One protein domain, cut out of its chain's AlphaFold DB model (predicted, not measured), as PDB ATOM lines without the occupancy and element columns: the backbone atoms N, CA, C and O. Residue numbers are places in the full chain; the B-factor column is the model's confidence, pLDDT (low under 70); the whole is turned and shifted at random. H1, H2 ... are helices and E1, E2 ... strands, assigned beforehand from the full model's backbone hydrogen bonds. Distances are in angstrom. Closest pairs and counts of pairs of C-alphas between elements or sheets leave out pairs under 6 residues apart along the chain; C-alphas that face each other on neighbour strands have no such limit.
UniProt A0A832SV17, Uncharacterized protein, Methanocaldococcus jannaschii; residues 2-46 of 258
ATOM      1  N   LEU A   2     -81.299 109.126-101.099       78.31
ATOM      2  CA  LEU A   2     -80.902 110.192-100.163       78.31
ATOM      3  C   LEU A   2     -80.326 109.667 -98.831       78.31
ATOM      4  O   LEU A   2     -79.360 110.216 -98.310       78.31
ATOM      5  N   LEU A   3     -80.871 108.562 -98.306       76.81
ATOM      6  CA  LEU A   3     -80.379 107.941 -97.071       76.81
ATOM      7  C   LEU A   3     -78.922 107.461 -97.187       76.81
ATOM      8  O   LEU A   3     -78.137 107.678 -96.265       76.81
ATOM      9  N   SER A   4     -78.563 106.843 -98.318       76.75
ATOM     10  CA  SER A   4     -77.205 106.364 -98.606       76.75
ATOM     11  C   SER A   4     -76.222 107.525 -98.777       76.75
ATOM     12  O   SER A   4     -75.120 107.486 -98.232       76.75
ATOM     13  N   ILE A   5     -76.648 108.631 -99.392       83.19
ATOM     14  CA  ILE A   5     -75.828 109.850 -99.476       83.19
ATOM     15  C   ILE A   5     -75.553 110.435 -98.080       83.19
ATOM     16  O   ILE A   5     -74.443 110.890 -97.807       83.19
ATOM     17  N   ILE A   6     -76.537 110.421 -97.177       82.00
ATOM     18  CA  ILE A   6     -76.385 110.983 -95.827       82.00
ATOM     19  C   ILE A   6     -75.536 110.084 -94.925       82.00
ATOM     20  O   ILE A   6     -74.668 110.587 -94.207       82.00
ATOM     21  N   ASN A   7     -75.794 108.774 -94.933       76.88
ATOM     22  CA  ASN A   7     -75.157 107.840 -94.004       76.88
ATOM     23  C   ASN A   7     -73.782 107.396 -94.500       76.88
ATOM     24  O   ASN A   7     -72.807 107.432 -93.753       76.88
ATOM     25  N   GLU A   8     -73.719 106.982 -95.760       80.31
ATOM     26  CA  GLU A   8     -72.573 106.282 -96.339       80.31
ATOM     27  C   GLU A   8     -71.750 107.197 -97.250       80.31
ATOM     28  O   GLU A   8     -70.631 106.855 -97.617       80.31
ATOM     29  N   ARG A   9     -72.268 108.396 -97.568       86.44
ATOM     30  CA  ARG A   9     -71.659 109.327 -98.529       86.44
ATOM     31  C   ARG A   9     -71.454 108.668 -99.894       86.44
ATOM     32  O   ARG A   9     -70.472 108.959-100.573       86.44
ATOM     33  N   ILE A  10     -72.387 107.801-100.293       88.69
ATOM     34  CA  ILE A  10     -72.377 107.136-101.598       88.69
ATOM     35  C   ILE A  10     -73.683 107.355-102.354       88.69
ATOM     36  O   ILE A  10     -74.749 107.539-101.763       88.69
ATOM     37  N   TYR A  11     -73.586 107.298-103.673       88.38
ATOM     38  CA  TYR A  11     -74.701 107.301-104.600       88.38
ATOM     39  C   TYR A  11     -74.607 106.069-105.506       88.38
ATOM     40  O   TYR A  11     -73.537 105.757-106.023       88.38
ATOM     41  N   HIS A  12     -75.725 105.363-105.673       86.69
ATOM     42  CA  HIS A  12     -75.821 104.230-106.593       86.69
ATOM     43  C   HIS A  12     -76.281 104.748-107.957       86.69
ATOM     44  O   HIS A  12     -77.436 105.151-108.107       86.69
ATOM     45  N   ASN A  13     -75.369 104.753-108.925       86.00
ATOM     46  CA  ASN A  13     -75.597 105.150-110.307       86.00
ATOM     47  C   ASN A  13     -75.670 103.888-111.184       86.00
ATOM     48  O   ASN A  13     -74.667 103.442-111.749       86.00
ATOM     49  N   GLY A  14     -76.845 103.251-111.205       87.38
ATOM     50  CA  GLY A  14     -77.006 101.902-111.757       87.38
ATOM     51  C   GLY A  14     -76.150 100.895-110.985       87.38
ATOM     52  O   GLY A  14     -76.259 100.805-109.762       87.38
ATOM     53  N   ASP A  15     -75.254 100.199-111.686       88.00
ATOM     54  CA  ASP A  15     -74.326  99.222-111.094       88.00
ATOM     55  C   ASP A  15     -73.063  99.858-110.479       88.00
ATOM     56  O   ASP A  15     -72.220  99.159-109.913       88.00
ATOM     57  N   ARG A  16     -72.886 101.183-110.591       88.88
ATOM     58  CA  ARG A  16     -71.713 101.894-110.059       88.88
ATOM     59  C   ARG A  16     -72.024 102.557-108.723       88.88
ATOM     60  O   ARG A  16     -73.065 103.184-108.553       88.88
ATOM     61  N   ILE A  17     -71.083 102.462-107.785       88.75
ATOM     62  CA  ILE A  17     -71.132 103.174-106.504       88.75
ATOM     63  C   ILE A  17     -70.173 104.362-106.579       88.75
ATOM     64  O   ILE A  17     -68.963 104.181-106.709       88.75
ATOM     65  N   GLU A  18     -70.709 105.574-106.481       91.94
ATOM     66  CA  GLU A  18     -69.942 106.819-106.533       91.94
ATOM     67  C   GLU A  18     -69.884 107.479-105.155       91.94
ATOM     68  O   GLU A  18     -70.892 107.595-104.457       91.94
ATOM     69  N   LYS A  19     -68.696 107.938-104.745       89.38
ATOM     70  CA  LYS A  19     -68.519 108.654-103.478       89.38
ATOM     71  C   LYS A  19     -68.941 110.110-103.640       89.38
ATOM     72  O   LYS A  19     -68.405 110.828-104.480       89.38
ATOM     73  N   VAL A  20     -69.835 110.571-102.776       88.25
ATOM     74  CA  VAL A  20     -70.343 111.943-102.790       88.25
ATOM     75  C   VAL A  20     -69.493 112.813-101.855       88.25
ATOM     76  O   VAL A  20     -69.470 112.552-100.646       88.25
ATOM     77  N   PRO A  21     -68.822 113.875-102.347       87.38
ATOM     78  CA  PRO A  21     -68.021 114.793-101.531       87.38
ATOM     79  C   PRO A  21     -68.911 115.793-100.769       87.38
ATOM     80  O   PRO A  21     -68.725 117.004-100.825       87.38
ATOM     81  N   LEU A  22     -69.929 115.287-100.071       88.75
ATOM     82  CA  LEU A  22     -70.963 116.104 -99.448       88.75
ATOM     83  C   LEU A  22     -70.403 116.862 -98.230       88.75
ATOM     84  O   LEU A  22     -70.129 116.261 -97.186       88.75
ATOM     85  N   ILE A  23     -70.287 118.187 -98.357       88.31
ATOM     86  CA  ILE A  23     -69.830 119.097 -97.293       88.31
ATOM     87  C   ILE A  23     -70.946 119.307 -96.263       88.31
ATOM     88  O   ILE A  23     -70.775 119.009 -95.078       88.31
ATOM     89  N   SER A  24     -72.109 119.762 -96.721       89.38
ATOM     90  CA  SER A  24     -73.291 120.049 -95.908       89.38
ATOM     91  C   SER A  24     -74.561 119.638 -96.648       89.38
ATOM     92  O   SER A  24     -74.583 119.551 -97.873       89.38
ATOM     93  N   LEU A  25     -75.613 119.346 -95.887       91.00
ATOM     94  CA  LEU A  25     -76.949 119.077 -96.403       91.00
ATOM     95  C   LEU A  25     -77.925 119.994 -95.674       91.00
ATOM     96  O   LEU A  25     -77.916 120.040 -94.444       91.00
ATOM     97  N   PHE A  26     -78.777 120.667 -96.438       91.56
ATOM     98  CA  PHE A  26     -79.884 121.459 -95.925       91.56
ATOM     99  C   PHE A  26     -81.192 120.824 -96.381       91.56
ATOM    100  O   PHE A  26     -81.320 120.413 -97.532       91.56
ATOM    101  N   GLY A  27     -82.138 120.725 -95.457       89.94
ATOM    102  CA  GLY A  27     -83.510 120.327 -95.729       89.94
ATOM    103  C   GLY A  27     -84.441 121.428 -95.243       89.94
ATOM    104  O   GLY A  27     -84.156 122.074 -94.235       89.94
ATOM    105  N   ALA A  28     -85.535 121.635 -95.964       88.12
ATOM    106  CA  ALA A  28     -86.615 122.522 -95.566       88.12
ATOM    107  C   ALA A  28     -87.931 121.754 -95.689       88.12
ATOM    108  O   ALA A  28     -88.122 120.999 -96.640       88.12
ATOM    109  N   SER A  29     -88.808 121.935 -94.708       86.88
ATOM    110  CA  SER A  29     -90.152 121.368 -94.697       86.88
ATOM    111  C   SER A  29     -91.095 122.366 -94.041       86.88
ATOM    112  O   SER A  29     -90.691 123.076 -93.117       86.88
ATOM    113  N   ASN A  30     -92.335 122.407 -94.520       85.75
ATOM    114  CA  ASN A  30     -93.409 123.175 -93.891       85.75
ATOM    115  C   ASN A  30     -94.110 122.381 -92.778       85.75
ATOM    116  O   ASN A  30     -94.804 122.971 -91.957       85.75
ATOM    117  N   GLU A  31     -93.907 121.063 -92.741       83.19
ATOM    118  CA  GLU A  31     -94.567 120.136 -91.823       83.19
ATOM    119  C   GLU A  31     -93.537 119.258 -91.107       83.19
ATOM    120  O   GLU A  31     -92.437 119.006 -91.621       83.19
ATOM    121  N   LEU A  32     -93.888 118.804 -89.904       81.12
ATOM    122  CA  LEU A  32     -93.104 117.806 -89.187       81.12
ATOM    123  C   LEU A  32     -93.426 116.410 -89.728       81.12
ATOM    124  O   LEU A  32     -94.553 116.150 -90.138       81.12
ATOM    125  N   PRO A  33     -92.445 115.500 -89.740       80.44
ATOM    126  CA  PRO A  33     -92.671 114.142 -90.202       80.44
ATOM    127  C   PRO A  33     -93.518 113.346 -89.203       80.44
ATOM    128  O   PRO A  33     -93.136 113.217 -88.043       80.44
ATOM    129  N   GLU A  34     -94.616 112.756 -89.674       79.19
ATOM    130  CA  GLU A  34     -95.471 111.870 -88.865       79.19
ATOM    131  C   GLU A  34     -95.104 110.386 -89.035       79.19
ATOM    132  O   GLU A  34     -95.273 109.573 -88.128       79.19
ATOM    133  N   GLU A  35     -94.554 110.014 -90.194       82.81
ATOM    134  CA  GLU A  35     -94.189 108.631 -90.495       82.81
ATOM    135  C   GLU A  35     -92.870 108.222 -89.820       82.81
ATOM    136  O   GLU A  35     -91.872 108.948 -89.849       82.81
ATOM    137  N   ASN A  36     -92.817 106.997 -89.286       77.38
ATOM    138  CA  ASN A  36     -91.632 106.460 -88.601       77.38
ATOM    139  C   ASN A  36     -90.351 106.500 -89.458       77.38
ATOM    140  O   ASN A  36     -89.260 106.771 -88.945       77.38
ATOM    141  N   GLU A  37     -90.461 106.257 -90.767       76.12
ATOM    142  CA  GLU A  37     -89.322 106.327 -91.692       76.12
ATOM    143  C   GLU A  37     -88.774 107.757 -91.808       76.12
ATOM    144  O   GLU A  37     -87.555 107.980 -91.776       76.12
ATOM    145  N   LEU A  38     -89.679 108.737 -91.862       80.38
ATOM    146  CA  LEU A  38     -89.347 110.154 -91.919       80.38
ATOM    147  C   LEU A  38     -88.808 110.669 -90.577       80.38
ATOM    148  O   LEU A  38     -87.910 111.507 -90.582       80.38
ATOM    149  N   LEU A  39     -89.246 110.126 -89.438       79.50
ATOM    150  CA  LEU A  39     -88.669 110.428 -88.119       79.50
ATOM    151  C   LEU A  39     -87.204 109.977 -88.020       79.50
ATOM    152  O   LEU A  39     -86.331 110.733 -87.582       79.50
ATOM    153  N   ALA A  40     -86.888 108.768 -88.496       79.12
ATOM    154  CA  ALA A  40     -85.506 108.290 -88.550       79.12
ATOM    155  C   ALA A  40     -84.643 109.151 -89.490       79.12
ATOM    156  O   ALA A  40     -83.451 109.385 -89.242       79.12
ATOM    157  N   PHE A  41     -85.220 109.606 -90.604       82.38
ATOM    158  CA  PHE A  41     -84.593 110.562 -91.513       82.38
ATOM    159  C   PHE A  41     -84.365 111.923 -90.841       82.38
ATOM    160  O   PHE A  41     -83.255 112.447 -90.888       82.38
ATOM    161  N   TYR A  42     -85.353 112.439 -90.123       84.06
ATOM    162  CA  TYR A  42     -85.307 113.713 -89.413       84.06
ATOM    163  C   TYR A  42     -84.277 113.752 -88.282       84.06
ATOM    164  O   TYR A  42     -83.602 114.767 -88.100       84.06
ATOM    165  N   ASP A  43     -84.043 112.640 -87.575       83.12
ATOM    166  CA  ASP A  43     -82.962 112.555 -86.579       83.12
ATOM    167  C   ASP A  43     -81.563 112.749 -87.209       83.12
ATOM    168  O   ASP A  43     -80.593 112.992 -86.491       83.12
ATOM    169  N   ARG A  44     -81.420 112.626 -88.543       86.31
ATOM    170  CA  ARG A  44     -80.134 112.816 -89.250       86.31
ATOM    171  C   ARG A  44     -79.783 114.286 -89.461       86.31
ATOM    172  O   ARG A  44     -78.611 114.590 -89.689       86.31
ATOM    173  N   PHE A  45     -80.759 115.185 -89.360       90.50
ATOM    174  CA  PHE A  45     -80.515 116.621 -89.355       90.50
ATOM    175  C   PHE A  45     -80.104 117.032 -87.949       90.50
ATOM    176  O   PHE A  45     -80.905 117.017 -87.019       90.50
ATOM    177  N   LEU A  46     -78.818 117.350 -87.792       93.62
ATOM    178  CA  LEU A  46     -78.271 117.714 -86.489       93.62
ATOM    179  C   LEU A  46     -78.824 119.055 -86.006       93.62
ATOM    180  O   LEU A  46     -79.180 119.179 -84.843       93.62
TER     181      LEU A  46
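Overview. This is residues 2 to 46 of the 258 residues of an uncharacterized protein of Methanocaldococcus jannaschii (UniProt A0A832SV17). A hairpin of two strands, E1 and E2, at one end and a short helix, H2, at the other are joined by a long looping stretch without named elements, residues 20 to 35; helix H1 sits between the ends. The printed part has 45 residues, in the order H1, E1, E2, H2, with an antiparallel sheet, E1 - E2. The class is mixed, with under half of the residues in named elements. The whole is loose, radius of gyration of the C-alphas 12.4 A, and elongated, spanning 34 by 21 by 15 A.

Arrangement. E1, residues 10 to 13, and E2, residues 16 to 19, form an antiparallel hairpin at 150 degrees; N 11 and O 18 are 2.8 A apart, within hydrogen-bond range. H1, residues 2 to 7, comes closest to E1 at the C-alphas of Ser 4 and Ile 10, 5.7 A. H1 and H2, residues 36 to 42, are close but not clearly touching: their closest C-alphas, Leu 3 and Phe 41, are 7.5 A apart. They run the same way at a steep tilt of 64 degrees. E1 and H2 are apart. In both helices every O i to N i+4 pair is within hydrogen-bond range.

Along the chain. H1 begins at C-alpha 2 (-80.902, 110.192, -100.163) and measures 8.7 A, E1 9.5 A, E2 10.0 A; H2, 9.7 A, ends at C-alpha 42 (-85.307, 113.713, -89.413).

Size, cuts and confidence. The farthest C-alphas, Asp 15 and Asn 30, are 35.1 A apart. The printed part has no cut; the link E2 to H2 is long. No printed residue is under 70 in pLDDT.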